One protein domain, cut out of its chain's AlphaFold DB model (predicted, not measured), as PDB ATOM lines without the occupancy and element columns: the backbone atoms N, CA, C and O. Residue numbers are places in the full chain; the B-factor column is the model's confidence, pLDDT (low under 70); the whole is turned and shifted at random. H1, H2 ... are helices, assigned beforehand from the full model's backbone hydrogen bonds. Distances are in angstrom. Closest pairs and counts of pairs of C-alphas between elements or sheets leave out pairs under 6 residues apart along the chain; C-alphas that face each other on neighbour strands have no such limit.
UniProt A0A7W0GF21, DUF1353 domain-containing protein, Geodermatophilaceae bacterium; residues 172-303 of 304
ATOM      1  N   PRO A 172      64.335 -71.347 160.344       91.38
ATOM      2  CA  PRO A 172      64.957 -70.735 159.168       91.38
ATOM      3  C   PRO A 172      64.121 -69.597 158.574       91.38
ATOM      4  O   PRO A 172      64.653 -68.553 158.205       91.38
ATOM      5  N   ARG A 173      62.793 -69.762 158.524       89.94
ATOM      6  CA  ARG A 173      61.886 -68.721 158.019       89.94
ATOM      7  C   ARG A 173      61.843 -67.520 158.952       89.94
ATOM      8  O   ARG A 173      61.879 -66.386 158.486       89.94
ATOM      9  N   ARG A 174      61.810 -67.766 160.264       89.12
ATOM     10  CA  ARG A 174      61.817 -66.710 161.281       89.12
ATOM     11  C   ARG A 174      63.105 -65.882 161.256       89.12
ATOM     12  O   ARG A 174      63.039 -64.694 161.532       89.12
ATOM     13  N   ALA A 175      64.241 -66.482 160.904       91.31
ATOM     14  CA  ALA A 175      65.504 -65.764 160.736       91.31
ATOM     15  C   ALA A 175      65.595 -65.016 159.390       91.31
ATOM     16  O   ALA A 175      66.115 -63.905 159.342       91.31
ATOM     17  N   TRP A 176      65.070 -65.596 158.303       94.69
ATOM     18  CA  TRP A 176      65.122 -64.995 156.964       94.69
ATOM     19  C   TRP A 176      64.244 -63.749 156.823       94.69
ATOM     20  O   TRP A 176      64.697 -62.736 156.293       94.69
ATOM     21  N   HIS A 177      62.989 -63.810 157.275       93.56
ATOM     22  CA  HIS A 177      62.021 -62.740 157.023       93.56
ATOM     23  C   HIS A 177      62.462 -61.357 157.531       93.56
ATOM     24  O   HIS A 177      62.367 -60.411 156.749       93.56
ATOM     25  N   PRO A 178      63.002 -61.206 158.755       95.00
ATOM     26  CA  PRO A 178      63.494 -59.916 159.230       95.00
ATOM     27  C   PRO A 178      64.642 -59.381 158.370       95.00
ATOM     28  O   PRO A 178      64.635 -58.206 158.017       95.00
ATOM     29  N   VAL A 179      65.587 -60.241 157.971       96.38
ATOM     30  CA  VAL A 179      66.720 -59.857 157.113       96.38
ATOM     31  C   VAL A 179      66.233 -59.406 155.738       96.38
ATOM     32  O   VAL A 179      66.637 -58.349 155.263       96.38
ATOM     33  N   ALA A 180      65.326 -60.165 155.119       96.44
ATOM     34  CA  ALA A 180      64.758 -59.823 153.820       96.44
ATOM     35  C   ALA A 180      63.985 -58.498 153.866       96.44
ATOM     36  O   ALA A 180      64.162 -57.654 152.987       96.44
ATOM     37  N   VAL A 181      63.159 -58.292 154.896       96.19
ATOM     38  CA  VAL A 181      62.372 -57.067 155.079       96.19
ATOM     39  C   VAL A 181      63.284 -55.869 155.318       96.19
ATOM     40  O   VAL A 181      63.241 -54.912 154.549       96.19
ATOM     41  N   VAL A 182      64.132 -55.927 156.345       96.75
ATOM     42  CA  VAL A 182      65.009 -54.813 156.726       96.75
ATOM     43  C   VAL A 182      65.999 -54.506 155.607       96.75
ATOM     44  O   VAL A 182      66.133 -53.347 155.226       96.75
ATOM     45  N   GLY A 183      66.623 -55.526 155.013       97.94
ATOM     46  CA  GLY A 183      67.539 -55.360 153.886       97.94
ATOM     47  C   GLY A 183      66.871 -54.703 152.677       97.94
ATOM     48  O   GLY A 183      67.431 -53.771 152.105       97.94
ATOM     49  N   SER A 184      65.646 -55.116 152.329       97.94
ATOM     50  CA  SER A 184      64.896 -54.501 151.224       97.94
ATOM     51  C   SER A 184      64.530 -53.044 151.516       97.94
ATOM     52  O   SER A 184      64.713 -52.187 150.655       97.94
ATOM     53  N   LEU A 185      64.025 -52.741 152.719       96.62
ATOM     54  CA  LEU A 185      63.629 -51.378 153.093       96.62
ATOM     55  C   LEU A 185      64.835 -50.434 153.173       96.62
ATOM     56  O   LEU A 185      64.743 -49.300 152.710       96.62
ATOM     57  N   LEU A 186      65.971 -50.905 153.698       97.19
ATOM     58  CA  LEU A 186      67.223 -50.143 153.718       97.19
ATOM     59  C   LEU A 186      67.755 -49.894 152.308       97.19
ATOM     60  O   LEU A 186      68.158 -48.774 152.015       97.19
ATOM     61  N   ALA A 187      67.715 -50.895 151.423       97.50
ATOM     62  CA  ALA A 187      68.114 -50.719 150.029       97.50
ATOM     63  C   ALA A 187      67.240 -49.671 149.324       97.50
ATOM     64  O   ALA A 187      67.763 -48.778 148.664       97.50
ATOM     65  N   ILE A 188      65.917 -49.727 149.514       97.50
ATOM     66  CA  ILE A 188      64.982 -48.743 148.953       97.50
ATOM     67  C   ILE A 188      65.260 -47.342 149.507       97.50
ATOM     68  O   ILE A 188      65.330 -46.390 148.733       97.50
ATOM     69  N   ALA A 189      65.447 -47.203 150.822       95.31
ATOM     70  CA  ALA A 189      65.753 -45.917 151.443       95.31
ATOM     71  C   ALA A 189      67.094 -45.347 150.954       95.31
ATOM     72  O   ALA A 189      67.176 -44.168 150.624       95.31
ATOM     73  N   TYR A 190      68.131 -46.182 150.854       95.81
ATOM     74  CA  TYR A 190      69.442 -45.777 150.350       95.81
ATOM     75  C   TYR A 190      69.380 -45.327 148.886       95.81
ATOM     76  O   TYR A 190      69.925 -44.281 148.543       95.81
ATOM     77  N   LEU A 191      68.665 -46.060 148.030       96.00
ATOM     78  CA  LEU A 191      68.447 -45.653 146.641       96.00
ATOM     79  C   LEU A 191      67.614 -44.372 146.540       96.00
ATOM     80  O   LEU A 191      67.895 -43.545 145.681       96.00
ATOM     81  N   GLY A 192      66.639 -44.171 147.431       94.44
ATOM     82  CA  GLY A 192      65.896 -42.915 147.546       94.44
ATOM     83  C   GLY A 192      66.794 -41.725 147.902       94.44
ATOM     84  O   GLY A 192      66.638 -40.653 147.322       94.44
ATOM     85  N   LEU A 193      67.771 -41.919 148.797       92.31
ATOM     86  CA  LEU A 193      68.791 -40.905 149.099       92.31
ATOM     87  C   LEU A 193      69.690 -40.629 147.893       92.31
ATOM     88  O   LEU A 193      69.904 -39.467 147.567       92.31
ATOM     89  N   CYS A 194      70.180 -41.672 147.213       93.00
ATOM     90  CA  CYS A 194      70.988 -41.507 145.999       93.00
ATOM     91  C   CYS A 194      70.210 -40.719 144.935       93.00
ATOM     92  O   CYS A 194      70.731 -39.752 144.396       93.00
ATOM     93  N   ALA A 195      68.936 -41.061 144.717       92.12
ATOM     94  CA  ALA A 195      68.061 -40.353 143.785       92.12
ATOM     95  C   ALA A 195      67.815 -38.894 144.195       92.12
ATOM     96  O   ALA A 195      67.672 -38.039 143.332       92.12
ATOM     97  N   SER A 196      67.786 -38.591 145.498       89.94
ATOM     98  CA  SER A 196      67.666 -37.209 145.980       89.94
ATOM     99  C   SER A 196      68.900 -36.378 145.632       89.94
ATOM    100  O   SER A 196      68.760 -35.217 145.268       89.94
ATOM    101  N   PHE A 197      70.098 -36.951 145.766       90.06
ATOM    102  CA  PHE A 197      71.342 -36.263 145.417       90.06
ATOM    103  C   PHE A 197      71.498 -36.092 143.908       90.06
ATOM    104  O   PHE A 197      71.868 -35.008 143.469       90.06
ATOM    105  N   ASP A 198      71.149 -37.126 143.142       88.31
ATOM    106  CA  ASP A 198      71.161 -37.118 141.677       88.31
ATOM    107  C   ASP A 198      70.206 -36.048 141.117       88.31
ATOM    108  O   ASP A 198      70.635 -35.198 140.353       88.31
ATOM    109  N   LEU A 199      68.966 -35.958 141.627       87.50
ATOM    110  CA  LEU A 199      67.997 -34.905 141.254       87.50
ATOM    111  C   LEU A 199      68.442 -33.470 141.575       87.50
ATOM    112  O   LEU A 199      67.816 -32.519 141.108       87.50
ATOM    113  N   LEU A 200      69.432 -33.306 142.452       87.88
ATOM    114  CA  LEU A 200      69.984 -32.008 142.834       87.88
ATOM    115  C   LEU A 200      71.345 -31.747 142.176       87.88
ATOM    116  O   LEU A 200      71.971 -30.743 142.504       87.88
ATOM    117  N   ASP A 201      71.823 -32.652 141.315       87.88
ATOM    118  CA  ASP A 201      73.159 -32.629 140.710       87.88
ATOM    119  C   ASP A 201      74.307 -32.584 141.745       87.88
ATOM    120  O   ASP A 201      75.424 -32.137 141.471       87.88
ATOM    121  N   ILE A 202      74.064 -33.077 142.968       86.75
ATOM    122  CA  ILE A 202      75.043 -33.074 144.062       86.75
ATOM    123  C   ILE A 202      75.802 -34.400 144.072       86.75
ATOM    124  O   ILE A 202      75.268 -35.447 144.436       86.75
ATOM    125  N   ARG A 203      77.105 -34.357 143.784       85.38
ATOM    126  CA  ARG A 203      77.970 -35.542 143.884       85.38
ATOM    127  C   ARG A 203      78.532 -35.693 145.294       85.38
ATOM    128  O   ARG A 203      79.391 -34.923 145.721       85.38
ATOM    129  N   VAL A 204      78.067 -36.714 146.012       84.69
ATOM    130  CA  VAL A 204      78.532 -37.034 147.370       84.69
ATOM    131  C   VAL A 204      79.381 -38.312 147.351       84.69
ATOM    132  O   VAL A 204      78.879 -39.367 146.954       84.69
ATOM    133  N   PRO A 205      80.646 -38.278 147.814       86.06
ATOM    134  CA  PRO A 205      81.472 -39.477 147.920       86.06
ATOM    135  C   PRO A 205      80.793 -40.575 148.754       86.06
ATOM    136  O   PRO A 205      80.354 -40.329 149.876       86.06
ATOM    137  N   GLY A 206      80.722 -41.794 148.211       83.06
ATOM    138  CA  GLY A 206      80.089 -42.948 148.868       83.06
ATOM    139  C   GLY A 206      78.603 -43.157 148.543       83.06
ATOM    140  O   GLY A 206      78.029 -44.155 148.984       83.06
ATOM    141  N   PHE A 207      77.986 -42.270 147.756       88.12
ATOM    142  CA  PHE A 207      76.671 -42.501 147.154       88.12
ATOM    143  C   PHE A 207      76.813 -43.040 145.729       88.12
ATOM    144  O   PHE A 207      77.811 -42.790 145.054       88.12
ATOM    145  N   LEU A 208      75.832 -43.836 145.300       88.88
ATOM    146  CA  LEU A 208      75.817 -44.403 143.956       88.88
ATOM    147  C   LEU A 208      75.309 -43.366 142.958       88.88
ATOM    148  O   LEU A 208      74.218 -42.828 143.139       88.88
ATOM    149  N   GLU A 209      76.058 -43.168 141.876       87.88
ATOM    150  CA  GLU A 209      75.545 -42.505 140.678       87.88
ATOM    151  C   GLU A 209      74.532 -43.441 140.009       87.88
ATOM    152  O   GLU A 209      74.837 -44.591 139.657       87.88
ATOM    153  N   LEU A 210      73.287 -42.985 139.894       90.56
ATOM    154  CA  LEU A 210      72.201 -43.818 139.403       90.56
ATOM    155  C   LEU A 210      72.195 -43.775 137.879       90.56
ATOM    156  O   LEU A 210      71.577 -42.918 137.263       90.56
ATOM    157  N   TRP A 211      72.845 -44.759 137.259       89.06
ATOM    158  CA  TRP A 211      72.987 -44.852 135.800       89.06
ATOM    159  C   TRP A 211      71.668 -44.782 135.007       89.06
ATOM    160  O   TRP A 211      71.688 -44.470 133.819       89.06
ATOM    161  N   TRP A 212      70.521 -45.084 135.629       90.94
ATOM    162  CA  TRP A 212      69.204 -44.954 134.998       90.94
ATOM    163  C   TRP A 212      68.594 -43.554 135.092       90.94
ATOM    164  O   TRP A 212      67.610 -43.310 134.403       90.94
ATOM    165  N   MET A 213      69.092 -42.658 135.943       87.12
ATOM    166  CA  MET A 213      68.624 -41.272 135.996       87.12
ATOM    167  C   MET A 213      69.354 -40.469 134.918       87.12
ATOM    168  O   MET A 213      68.716 -40.156 133.909       87.12
ATOM    169  N   GLY A 214      70.684 -40.365 135.022       81.69
ATOM    170  CA  GLY A 214      71.556 -39.726 134.025       81.69
ATOM    171  C   GLY A 214      71.319 -38.216 133.902       81.69
ATOM    172  O   GLY A 214      70.243 -37.748 134.232       81.69
ATOM    173  N   GLU A 215      72.302 -37.468 133.394       81.94
ATOM    174  CA  GLU A 215      72.199 -36.006 133.228       81.94
ATOM    175  C   GLU A 215      71.326 -35.668 132.003       81.94
ATOM    176  O   GLU A 215      71.806 -35.574 130.868       81.94
ATOM    177  N   GLU A 216      70.015 -35.554 132.203       83.38
ATOM    178  CA  GLU A 216      69.023 -35.357 131.145       83.38
ATOM    179  C   GLU A 216      68.073 -34.202 131.500       83.38
ATOM    180  O   GLU A 216      68.279 -33.406 132.409       83.38
ATOM    181  N   ARG A 217      66.991 -34.025 130.737       89.69
ATOM    182  CA  ARG A 217      65.947 -33.067 131.134       89.69
ATOM    183  C   ARG A 217      65.240 -33.571 132.394       89.69
ATOM    184  O   ARG A 217      64.744 -34.694 132.383       89.69
ATOM    185  N   LEU A 218      65.009 -32.689 133.370       87.25
ATOM    186  CA  LEU A 218      64.326 -32.975 134.646       87.25
ATOM    187  C   LEU A 218      63.106 -33.922 134.555       87.25
ATOM    188  O   LEU A 218      62.948 -34.835 135.358       87.25
ATOM    189  N   TRP A 219      62.205 -33.749 133.579       89.12
ATOM    190  CA  TRP A 219      61.032 -34.635 133.442       89.12
ATOM    191  C   TRP A 219      61.391 -36.085 133.075       89.12
ATOM    192  O   TRP A 219      60.690 -37.020 133.469       89.12
ATOM    193  N   VAL A 220      62.471 -36.293 132.319       91.25
ATOM    194  CA  VAL A 220      62.990 -37.626 131.982       91.25
ATOM    195  C   VAL A 220      63.567 -38.283 133.234       91.25
ATOM    196  O   VAL A 220      63.218 -39.423 133.532       91.25
ATOM    197  N   GLU A 221      64.350 -37.555 134.023       91.12
ATOM    198  CA  GLU A 221      64.872 -38.036 135.309       91.12
ATOM    199  C   GLU A 221      63.747 -38.390 136.282       91.12
ATOM    200  O   GLU A 221      63.735 -39.486 136.837       91.12
ATOM    201  N   LEU A 222      62.733 -37.527 136.425       91.19
ATOM    202  CA  LEU A 222      61.578 -37.789 137.288       91.19
ATOM    203  C   LEU A 222      60.798 -39.034 136.851       91.19
ATOM    204  O   LEU A 222      60.380 -39.831 137.692       91.19
ATOM    205  N   THR A 223      60.595 -39.231 135.544       94.25
ATOM    206  CA  THR A 223      59.880 -40.414 135.036       94.25
ATOM    207  C   THR A 223      60.686 -41.698 135.214       94.25
ATOM    208  O   THR A 223      60.123 -42.705 135.651       94.25
ATOM    209  N   ARG A 224      61.998 -41.678 134.947       94.62
ATOM    210  CA  ARG A 224      62.890 -42.826 135.177       94.62
ATOM    211  C   ARG A 224      63.046 -43.131 136.668       94.62
ATOM    212  O   ARG A 224      62.966 -44.295 137.060       94.62
ATOM    213  N   GLY A 225      63.168 -42.103 137.505       93.94
ATOM    214  CA  GLY A 225      63.188 -42.207 138.963       93.94
ATOM    215  C   GLY A 225      61.898 -42.816 139.515       93.94
ATOM    216  O   GLY A 225      61.951 -43.767 140.294       93.94
ATOM    217  N   LEU A 226      60.730 -42.361 139.046       95.00
ATOM    218  CA  LEU A 226      59.438 -42.950 139.417       95.00
ATOM    219  C   LEU A 226      59.318 -44.409 138.955       95.00
ATOM    220  O   LEU A 226      58.830 -45.253 139.707       95.00
ATOM    221  N   ALA A 227      59.775 -44.730 137.742       96.69
ATOM    222  CA  ALA A 227      59.784 -46.104 137.250       96.69
ATOM    223  C   ALA A 227      60.655 -47.008 138.140       96.69
ATOM    224  O   ALA A 227      60.202 -48.077 138.554       96.69
ATOM    225  N   ALA A 228      61.857 -46.563 138.513       96.38
ATOM    226  CA  ALA A 228      62.731 -47.275 139.444       96.38
ATOM    227  C   ALA A 228      62.089 -47.433 140.837       96.38
ATOM    228  O   ALA A 228      62.106 -48.529 141.399       96.38
ATOM    229  N   ALA A 229      61.429 -46.386 141.346       96.19
ATOM    230  CA  ALA A 229      60.686 -46.396 142.610       96.19
ATOM    231  C   ALA A 229      59.489 -47.368 142.627       96.19
ATOM    232  O   ALA A 229      58.960 -47.669 143.695       96.19
ATOM    233  N   ILE A 230      59.066 -47.885 141.472       97.62
ATOM    234  CA  ILE A 230      58.040 -48.930 141.362       97.62
ATOM    235  C   ILE A 230      58.688 -50.297 141.122       97.62
ATOM    236  O   ILE A 230      58.412 -51.256 141.843       97.62
ATOM    237  N   LEU A 231      59.566 -50.397 140.123       98.00
ATOM    238  CA  LEU A 231      60.138 -51.665 139.668       98.00
ATOM    239  C   LEU A 231      61.084 -52.297 140.694       98.00
ATOM    240  O   LEU A 231      61.028 -53.510 140.902       98.00
ATOM    241  N   ILE A 232      61.917 -51.498 141.365       97.81
ATOM    242  CA  ILE A 232      62.881 -52.008 142.349       97.81
ATOM    243  C   ILE A 232      62.150 -52.593 143.568       97.81
ATOM    244  O   ILE A 232      62.409 -53.755 143.899       97.81
ATOM    245  N   PRO A 233      61.184 -51.893 144.202       98.12
ATOM    246  CA  PRO A 233      60.368 -52.500 145.249       98.12
ATOM    247  C   PRO A 233      59.609 -53.754 144.817       98.12
ATOM    248  O   PRO A 233      59.523 -54.704 145.595       98.12
ATOM    249  N   LEU A 234      59.082 -53.797 143.588       98.12
ATOM    250  CA  LEU A 234      58.420 -54.996 143.064       98.12
ATOM    251  C   LEU A 234      59.384 -56.184 142.990       98.12
ATOM    252  O   LEU A 234      59.031 -57.272 143.444       98.12
ATOM    253  N   ALA A 235      60.605 -55.982 142.492       98.06
ATOM    254  CA  ALA A 235      61.618 -57.031 142.437       98.06
ATOM    255  C   ALA A 235      62.041 -57.496 143.843       98.06
ATOM    256  O   ALA A 235      62.024 -58.693 144.131       98.06
ATOM    257  N   LEU A 236      62.345 -56.560 144.748       97.88
ATOM    258  CA  LEU A 236      62.736 -56.872 146.130       97.88
ATOM    259  C   LEU A 236      61.617 -57.573 146.911       97.88
ATOM    260  O   LEU A 236      61.890 -58.431 147.752       97.88
ATOM    261  N   SER A 237      60.352 -57.286 146.597       97.38
ATOM    262  CA  SER A 237      59.207 -57.934 147.243       97.38
ATOM    263  C   SER A 237      59.148 -59.448 147.024       97.38
ATOM    264  O   SER A 237      58.527 -60.157 147.814       97.38
ATOM    265  N   LEU A 238      59.832 -59.985 146.008       97.75
ATOM    266  CA  LEU A 238      59.933 -61.432 145.800       97.75
ATOM    267  C   LEU A 238      60.657 -62.130 146.961       97.75
ATOM    268  O   LEU A 238      60.309 -63.260 147.310       97.75
ATOM    269  N   LEU A 239      61.586 -61.439 147.633       96.81
ATOM    270  CA  LEU A 239      62.288 -61.942 148.822       96.81
ATOM    271  C   LEU A 239      61.344 -62.136 150.023       96.81
ATOM    272  O   LEU A 239      61.678 -62.840 150.978       96.81
ATOM    273  N   TRP A 240      60.152 -61.532 149.972       96.00
ATOM    274  CA  TRP A 240      59.154 -61.550 151.039       96.00
ATOM    275  C   TRP A 240      58.186 -62.732 150.925       96.00
ATOM    276  O   TRP A 240      57.237 -62.820 151.708       96.00
ATOM    277  N   ALA A 241      58.388 -63.643 149.966       91.75
ATOM    278  CA  ALA A 241      57.511 -64.786 149.735       91.75
ATOM    279  C   ALA A 241      57.181 -65.547 151.041       91.75
ATOM    280  O   ALA A 241      58.090 -65.880 151.801       91.75
ATOM    281  N   PRO A 242      55.895 -65.845 151.324       90.75
ATOM    282  CA  PRO A 242      54.730 -65.689 150.441       90.75
ATOM    283  C   PRO A 242      54.061 -64.297 150.464       90.75
ATOM    284  O   PRO A 242      53.120 -64.058 149.710       90.75
ATOM    285  N   HIS A 243      54.534 -63.353 151.278       94.19
ATOM    286  CA  HIS A 243      53.928 -62.030 151.497       94.19
ATOM    287  C   HIS A 243      54.363 -60.977 150.461       94.19
ATOM    288  O   HIS A 243      54.469 -59.793 150.773       94.19
ATOM    289  N   VAL A 244      54.564 -61.390 149.205       96.31
ATOM    290  CA  VAL A 244      55.067 -60.533 148.109       96.31
ATOM    291  C   VAL A 244      54.239 -59.253 147.959       96.31
ATOM    292  O   VAL A 244      54.782 -58.165 147.811       96.31
ATOM    293  N   ARG A 245      52.908 -59.346 148.086       96.62
ATOM    294  CA  ARG A 245      52.018 -58.174 147.988       96.62
ATOM    295  C   ARG A 245      52.282 -57.137 149.080       96.62
ATOM    296  O   ARG A 245      52.220 -55.948 148.793       96.62
ATOM    297  N   ALA A 246      52.565 -57.575 150.308       95.00
ATOM    298  CA  ALA A 246      52.879 -56.662 151.403       95.00
ATOM    299  C   ALA A 246      54.203 -55.939 151.128       95.00
ATOM    300  O   ALA A 246      54.245 -54.719 151.231       95.00
ATOM    301  N   GLY A 247      55.226 -56.673 150.672       96.06
ATOM    302  CA  GLY A 247      56.517 -56.098 150.289       96.06
ATOM    303  C   GLY A 247      56.414 -55.098 149.141       96.06
ATOM    304  O   GLY A 247      56.980 -54.014 149.226       96.06
ATOM    305  N   ALA A 248      55.631 -55.414 148.107       97.75
ATOM    306  CA  ALA A 248      55.400 -54.512 146.983       97.75
ATOM    307  C   ALA A 248      54.737 -53.207 147.445       97.75
ATOM    308  O   ALA A 248      55.217 -52.124 147.129       97.75
ATOM    309  N   ILE A 249      53.663 -53.299 148.233       97.12
ATOM    310  CA  ILE A 249      52.942 -52.118 148.726       97.12
ATOM    311  C   ILE A 249      53.830 -51.295 149.662       97.12
ATOM    312  O   ILE A 249      53.930 -50.086 149.478       97.12
ATOM    313  N   ALA A 250      54.482 -51.932 150.640       95.75
ATOM    314  CA  ALA A 250      55.341 -51.253 151.605       95.75
ATOM    315  C   ALA A 250      56.538 -50.579 150.920       95.75
ATOM    316  O   ALA A 250      56.824 -49.417 151.191       95.75
ATOM    317  N   GLY A 251      57.202 -51.281 150.001       97.12
ATOM    318  CA  GLY A 251      58.361 -50.759 149.292       97.12
ATOM    319  C   GLY A 251      58.015 -49.644 148.302       97.12
ATOM    320  O   GLY A 251      58.708 -48.631 148.289       97.12
ATOM    321  N   ILE A 252      56.928 -49.772 147.526       97.81
ATOM    322  CA  ILE A 252      56.458 -48.696 146.632       97.81
ATOM    323  C   ILE A 252      56.040 -47.478 147.458       97.81
ATOM    324  O   ILE A 252      56.409 -46.354 147.122       97.81
ATOM    325  N   ALA A 253      55.293 -47.683 148.548       95.44
ATOM    326  CA  ALA A 253      54.896 -46.594 149.433       95.44
ATOM    327  C   ALA A 253      56.123 -45.890 150.023       95.44
ATOM    328  O   ALA A 253      56.187 -44.667 149.976       95.44
ATOM    329  N   LEU A 254      57.121 -46.639 150.504       95.25
ATOM    330  CA  LEU A 254      58.364 -46.066 151.015       95.25
ATOM    331  C   LEU A 254      59.103 -45.270 149.937       95.25
ATOM    332  O   LEU A 254      59.452 -44.127 150.192       95.25
ATOM    333  N   ALA A 255      59.313 -45.837 148.745       95.94
ATOM    334  CA  ALA A 255      60.061 -45.186 147.669       95.94
ATOM    335  C   ALA A 255      59.374 -43.902 147.172       95.94
ATOM    336  O   ALA A 255      60.013 -42.868 147.002       95.94
ATOM    337  N   THR A 256      58.054 -43.948 146.978       93.94
ATOM    338  CA  THR A 256      57.278 -42.809 146.456       93.94
ATOM    339  C   THR A 256      57.033 -41.725 147.503       93.94
ATOM    340  O   THR A 256      57.031 -40.542 147.172       93.94
ATOM    341  N   LEU A 257      56.865 -42.103 148.773       92.38
ATOM    342  CA  LEU A 257      56.679 -41.165 149.884       92.38
ATOM    343  C   LEU A 257      57.997 -40.792 150.567       92.38
ATOM    344  O   LEU A 257      57.968 -40.089 151.577       92.38
ATOM    345  N   PHE A 258      59.141 -41.239 150.045       90.81
ATOM    346  CA  PHE A 258      60.446 -41.060 150.672       90.81
ATOM    347  C   PHE A 258      60.743 -39.583 150.957       90.81
ATOM    348  O   PHE A 258      60.914 -39.182 152.107       90.81
ATOM    349  N   HIS A 259      60.691 -38.754 149.912       85.31
ATOM    350  CA  HIS A 259      60.968 -37.320 149.991       85.31
ATOM    351  C   HIS A 259      59.971 -36.583 150.896       85.31
ATOM    352  O   HIS A 259      60.362 -35.731 151.691       85.31
ATOM    353  N   VAL A 260      58.687 -36.960 150.844       87.06
ATOM    354  CA  VAL A 260      57.657 -36.409 151.743       87.06
ATOM    355  C   VAL A 260      57.969 -36.773 153.195       87.06
ATOM    356  O   VAL A 260      57.872 -35.928 154.079       87.06
ATOM    357  N   THR A 261      58.397 -38.009 153.448       83.75
ATOM    358  CA  THR A 261      58.751 -38.486 154.791       83.75
ATOM    359  C   THR A 261      59.961 -37.738 155.341       83.75
ATOM    360  O   THR A 261      59.925 -37.319 156.496       83.75
ATOM    361  N   ILE A 262      60.992 -37.497 154.520       82.88
ATOM    362  CA  ILE A 262      62.136 -36.652 154.897       82.88
ATOM    363  C   ILE A 262      61.665 -35.238 155.233       82.88
ATOM    364  O   ILE A 262      62.010 -34.727 156.295       82.88
ATOM    365  N   ALA A 263      60.852 -34.614 154.378       81.50
ATOM    366  CA  ALA A 263      60.372 -33.254 154.607       81.50
ATOM    367  C   ALA A 263      59.591 -33.138 155.928       81.50
ATOM    368  O   ALA A 263      59.874 -32.261 156.744       81.50
ATOM    369  N   VAL A 264      58.660 -34.064 156.188       81.19
ATOM    370  CA  VAL A 264      57.909 -34.100 157.453       81.19
ATOM    371  C   VAL A 264      58.845 -34.366 158.637       81.19
ATOM    372  O   VAL A 264      58.671 -33.746 159.686       81.19
ATOM    373  N   ALA A 265      59.849 -35.234 158.491       80.00
ATOM    374  CA  ALA A 265      60.821 -35.512 159.547       80.00
ATOM    375  C   ALA A 265      61.674 -34.283 159.886       80.00
ATOM    376  O   ALA A 265      61.864 -33.995 161.064       80.00
ATOM    377  N   VAL A 266      62.121 -33.522 158.882       79.88
ATOM    378  CA  VAL A 266      62.867 -32.266 159.067       79.88
ATOM    379  C   VAL A 266      62.008 -31.225 159.784       79.88
ATOM    380  O   VAL A 266      62.445 -30.656 160.783       79.88
ATOM    381  N   VAL A 267      60.767 -31.016 159.332       82.25
ATOM    382  CA  VAL A 267      59.830 -30.080 159.979       82.25
ATOM    383  C   VAL A 267      59.530 -30.506 161.416       82.25
ATOM    384  O   VAL A 267      59.535 -29.676 162.323       82.25
ATOM    385  N   SER A 268      59.321 -31.803 161.645       79.00
ATOM    386  CA  SER A 268      59.095 -32.346 162.986       79.00
ATOM    387  C   SER A 268      60.323 -32.128 163.868       79.00
ATOM    388  O   SER A 268      60.193 -31.587 164.955       79.00
ATOM    389  N   ALA A 269      61.527 -32.463 163.404       78.38
ATOM    390  CA  ALA A 269      62.756 -32.242 164.160       78.38
ATOM    391  C   ALA A 269      62.949 -30.760 164.518       78.38
ATOM    392  O   ALA A 269      63.275 -30.450 165.661       78.38
ATOM    393  N   ALA A 270      62.673 -29.843 163.585       79.56
ATOM    394  CA  ALA A 270      62.709 -28.408 163.848       79.56
ATOM    395  C   ALA A 270      61.707 -27.999 164.939       79.56
ATOM    396  O   ALA A 270      62.073 -27.281 165.869       79.56
ATOM    397  N   TYR A 271      60.470 -28.500 164.876       82.38
ATOM    398  CA  TYR A 271      59.469 -28.278 165.920       82.38
ATOM    399  C   TYR A 271      59.932 -28.810 167.285       82.38
ATOM    400  O   TYR A 271      59.864 -28.092 168.279       82.38
ATOM    401  N   TRP A 272      60.469 -30.030 167.339       81.56
ATOM    402  CA  TRP A 272      60.971 -30.636 168.577       81.56
ATOM    403  C   TRP A 272      62.142 -29.850 169.172       81.56
ATOM    404  O   TRP A 272      62.199 -29.652 170.386       81.56
ATOM    405  N   VAL A 273      63.057 -29.360 168.329       79.94
ATOM    406  CA  VAL A 273      64.137 -28.464 168.756       79.94
ATOM    407  C   VAL A 273      63.551 -27.184 169.334       79.94
ATOM    408  O   VAL A 273      63.957 -26.795 170.421       79.94
ATOM    409  N   LEU A 274      62.572 -26.559 168.672       81.44
ATOM    410  CA  LEU A 274      61.905 -25.357 169.177       81.44
ATOM    411  C   LEU A 274      61.187 -25.596 170.507       81.44
ATOM    412  O   LEU A 274      61.257 -24.739 171.382       81.44
ATOM    413  N   GLU A 275      60.540 -26.744 170.696       82.44
ATOM    414  CA  GLU A 275      59.885 -27.091 171.959       82.44
ATOM    415  C   GLU A 275      60.910 -27.299 173.083       82.44
ATOM    416  O   GLU A 275      60.742 -26.787 174.193       82.44
ATOM    417  N   LEU A 276      62.013 -27.994 172.790       79.56
ATOM    418  CA  LEU A 276      63.113 -28.193 173.734       79.56
ATOM    419  C   LEU A 276      63.748 -26.855 174.130       79.56
ATOM    420  O   LEU A 276      63.984 -26.584 175.307       79.56
ATOM    421  N   VAL A 277      63.990 -26.012 173.135       76.56
ATOM    422  CA  VAL A 277      64.624 -24.706 173.247       76.56
ATOM    423  C   VAL A 277      63.707 -23.691 173.924       76.56
ATOM    424  O   VAL A 277      64.185 -22.907 174.736       76.56
ATOM    425  N   GLY A 278      62.399 -23.734 173.669       64.75
ATOM    426  CA  GLY A 278      61.390 -22.843 174.247       64.75
ATOM    427  C   GLY A 278      61.161 -23.031 175.740       64.75
ATOM    428  O   GLY A 278      60.620 -22.140 176.395       64.75
ATOM    429  N   ARG A 279      61.694 -24.110 176.321       68.44
ATOM    430  CA  ARG A 279      61.875 -24.225 177.775       68.44
ATOM    431  C   ARG A 279      62.905 -23.222 178.322       68.44
ATOM    432  O   ARG A 279      62.950 -22.999 179.527       68.44
ATOM    433  N   SER A 280      63.688 -22.568 177.457       66.62
ATOM    434  CA  SER A 280      64.667 -21.527 177.784       66.62
ATOM    435  C   SER A 280      64.558 -20.312 176.839       66.62
ATOM    436  O   SER A 280      64.843 -20.378 175.645       66.62
ATOM    437  N   ARG A 281      64.174 -19.143 177.369       62.59
ATOM    438  CA  ARG A 281      63.905 -17.930 176.560       62.59
ATOM    439  C   ARG A 281      65.094 -17.448 175.707       62.59
ATOM    440  O   ARG A 281      64.879 -16.816 174.680       62.59
ATOM    441  N   LEU A 282      66.329 -17.755 176.112       63.78
ATOM    442  CA  LEU A 282      67.556 -17.326 175.424       63.78
ATOM    443  C   LEU A 282      67.884 -18.173 174.189       63.78
ATOM    444  O   LEU A 282      68.302 -17.634 173.167       63.78
ATOM    445  N   ALA A 283      67.659 -19.487 174.245       60.34
ATOM    446  CA  ALA A 283      67.960 -20.360 173.117       60.34
ATOM    447  C   ALA A 283      66.927 -20.195 171.980       60.34
ATOM    448  O   ALA A 283      67.266 -20.375 170.811       60.34
ATOM    449  N   LEU A 284      65.689 -19.783 172.300       62.84
ATOM    450  CA  LEU A 284      64.634 -19.551 171.304       62.84
ATOM    451  C   LEU A 284      64.993 -18.401 170.350       62.84
ATOM    452  O   LEU A 284      64.763 -18.502 169.147       62.84
ATOM    453  N   GLY A 285      65.638 -17.352 170.873       62.03
ATOM    454  CA  GLY A 285      66.168 -16.254 170.061       62.03
ATOM    455  C   GLY A 285      67.285 -16.695 169.110       62.03
ATOM    456  O   GLY A 285      67.312 -16.266 167.959       62.03
ATOM    457  N   ALA A 286      68.168 -17.598 169.548       62.44
ATOM    458  CA  ALA A 286      69.274 -18.098 168.727       62.44
ATOM    459  C   ALA A 286      68.800 -19.005 167.577       62.44
ATOM    460  O   ALA A 286      69.290 -18.882 166.456       62.44
ATOM    461  N   VAL A 287      67.813 -19.878 167.818       65.44
ATOM    462  CA  VAL A 287      67.263 -20.762 166.773       65.44
ATOM    463  C   VAL A 287      66.500 -19.968 165.711       65.44
ATOM    464  O   VAL A 287      66.695 -20.207 164.521       65.44
ATOM    465  N   LEU A 288      65.687 -18.986 166.111       67.06
ATOM    466  CA  LEU A 288      64.950 -18.139 165.167       67.06
ATOM    467  C   LEU A 288      65.876 -17.296 164.273       67.06
ATOM    468  O   LEU A 288      65.523 -17.024 163.129       67.06
ATOM    469  N   LEU A 289      67.070 -16.935 164.756       61.28
ATOM    470  CA  LEU A 289      68.111 -16.274 163.959       61.28
ATOM    471  C   LEU A 289      68.881 -17.244 163.047       61.28
ATOM    472  O   LEU A 289      69.312 -16.849 161.968       61.28
ATOM    473  N   ALA A 290      69.037 -18.511 163.442       62.62
ATOM    474  CA  ALA A 290      69.785 -19.507 162.673       62.62
ATOM    475  C   ALA A 290      69.038 -19.996 161.422       62.62
ATOM    476  O   ALA A 290      69.673 -20.266 160.405       62.62
ATOM    477  N   ILE A 291      67.703 -20.083 161.466       67.56
ATOM    478  CA  ILE A 291      66.872 -20.542 160.339       67.56
ATOM    479  C   ILE A 291      67.088 -19.701 159.064       67.56
ATOM    480  O   ILE A 291      67.451 -20.291 158.048       67.56
ATOM    481  N   PRO A 292      66.945 -18.360 159.070       60.22
ATOM    482  CA  PRO A 292      67.170 -17.558 157.867       60.22
ATOM    483  C   PRO A 292      68.625 -17.606 157.381       60.22
ATOM    484  O   PRO A 292      68.856 -17.544 156.178       60.22
ATOM    485  N   VAL A 293      69.602 -17.781 158.280       57.25
ATOM    486  CA  VAL A 293      71.021 -17.934 157.912       57.25
ATOM    487  C   VAL A 293      71.261 -19.267 157.200       57.25
ATOM    488  O   VAL A 293      71.887 -19.292 156.145       57.25
ATOM    489  N   LEU A 294      70.713 -20.368 157.716       57.88
ATOM    490  CA  LEU A 294      70.782 -21.684 157.071       57.88
ATOM    491  C   LEU A 294      70.031 -21.706 155.735       57.88
ATOM    492  O   LEU A 294      70.550 -22.243 154.761       57.88
ATOM    493  N   SER A 295      68.855 -21.079 155.653       57.84
ATOM    494  CA  SER A 295      68.123 -20.924 154.390       57.84
ATOM    495  C   SER A 295      68.903 -20.089 153.371       57.84
ATOM    496  O   SER A 295      68.943 -20.453 152.200       57.84
ATOM    497  N   ALA A 296      69.570 -19.016 153.805       49.69
ATOM    498  CA  ALA A 296      70.429 -18.212 152.942       49.69
ATOM    499  C   ALA A 296      71.645 -19.005 152.447       49.69
ATOM    500  O   ALA A 296      71.962 -18.925 151.268       49.69
ATOM    501  N   VAL A 297      72.283 -19.815 153.299       51.62
ATOM    502  CA  VAL A 297      73.419 -20.674 152.914       51.62
ATOM    503  C   VAL A 297      72.999 -21.744 151.907       51.62
ATOM    504  O   VAL A 297      73.690 -21.933 150.914       51.62
ATOM    505  N   VAL A 298      71.854 -22.402 152.106       57.22
ATOM    506  CA  VAL A 298      71.330 -23.394 151.148       57.22
ATOM    507  C   VAL A 298      71.004 -22.746 149.800       57.22
ATOM    508  O   VAL A 298      71.352 -23.300 148.765       57.22
ATOM    509  N   LEU A 299      70.398 -21.554 149.796       56.88
ATOM    510  CA  LEU A 299      70.124 -20.811 148.561       56.88
ATOM    511  C   LEU A 299      71.404 -20.348 147.849       56.88
ATOM    512  O   LEU A 299      71.428 -20.316 146.624       56.88
ATOM    513  N   LEU A 300      72.457 -20.008 148.599       47.69
ATOM    514  CA  LEU A 300      73.749 -19.593 148.046       47.69
ATOM    515  C   LEU A 300      74.525 -20.775 147.456       47.69
ATOM    516  O   LEU A 300      75.155 -20.635 146.416       47.69
ATOM    517  N   LEU A 301      74.446 -21.942 148.102       47.50
ATOM    518  CA  LEU A 301      75.041 -23.187 147.614       47.50
ATOM    519  C   LEU A 301      74.284 -23.773 146.418       47.50
ATOM    520  O   LEU A 301      74.898 -24.439 145.603       47.50
ATOM    521  N   ALA A 302      72.983 -23.507 146.285       46.75
ATOM    522  CA  ALA A 302      72.198 -23.887 145.108       46.75
ATOM    523  C   ALA A 302      72.435 -22.976 143.881       46.75
ATOM    524  O   ALA A 302      71.876 -23.228 142.817       46.75
ATOM    525  N   TRP A 303      73.208 -21.894 144.037       47.22
ATOM    526  CA  TRP A 303      73.531 -20.917 142.988       47.22
ATOM    527  C   TRP A 303      74.999 -20.963 142.527       47.22
ATOM    528  O   TRP A 303      75.369 -20.211 141.622       47.22
TER     529      TRP A 303
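AT A GLANCE: This is residues 172 to 303 of the 304 residues of the protein "DUF1353 domain-containing protein" of Geodermatophilaceae bacterium (UniProt A0A7W0GF21). Three helices, H1, H2 and H3, stand side by side in an up-and-down bundle, and a second, thinner part, the V-shaped hairpin of H4 and H5, leads away from it. H4 leaves the bundle beside H1, about perpendicular to it, and H5 folds back from H4's far end; residues 263 to 269 of H4 and 292 to 301 of H5 stick out free. The printed part has 132 residues with five named helices, H1 to H5 in that order, and no named strand, and its class is all helix. It is loose, with a radius of gyration of the C-alphas of 19.0 A and spans of 56 by 40 by 24 A.

IN THESE COORDINATES: H1, the longest helix, covers residues 172 to 198 and 38.4 A, from C-alpha 172 at (64.957, -70.735, 159.168). H2 is residues 218 to 240, 33.3 A, and H3 residues 244 to 256, 17.9 A. H4 is residues 258 to 278, 29.8 A, and H5 residues 281 to 301, 31.5 A, ending at C-alpha 301 at (75.041, -23.187, 147.614).

HOW THE PARTS SIT: H1 is the hub. It touches H2 in a hairpin, opposite ways at a shallow tilt of 7 degrees; the closest C-alphas, of Ala 180 and Leu 239, are 6.0 A apart. With residues 181 to 192 alone it touches H3, closest at the C-alphas of Ile 188 and Ala 255, 6.2 A. H2 and H3, also a hairpin, touch at the C-alphas of Ser 237 and Gly 247, 4.5 A. H1 touches H4 about perpendicular, at 85 degrees, closest at the C-alphas of Gly 192 and Phe 258, 6.6 A. H4 and H5, a hairpin at a shallow tilt of 31 degrees, touch at the C-alphas of Gly 278 and Leu 284, 5.5 A, with residues 274 to 278 and 283 to 287 alone. H5 is apart from H1, H2 and H3. Every O i to N i+4 pair is within hydrogen-bond range in H3 and H4; the counts are 21 of 23 in H1, 15 of 19 in H2 and 13 of 17 in H5.

THE WHOLE: The C-alphas farthest apart, of Pro 242 and Leu 282, are 55.9 A apart. The printed part has no cut; the link from H1 to H2, residues 199 to 217, is long. Residues 278 to 303 have pLDDT under 70.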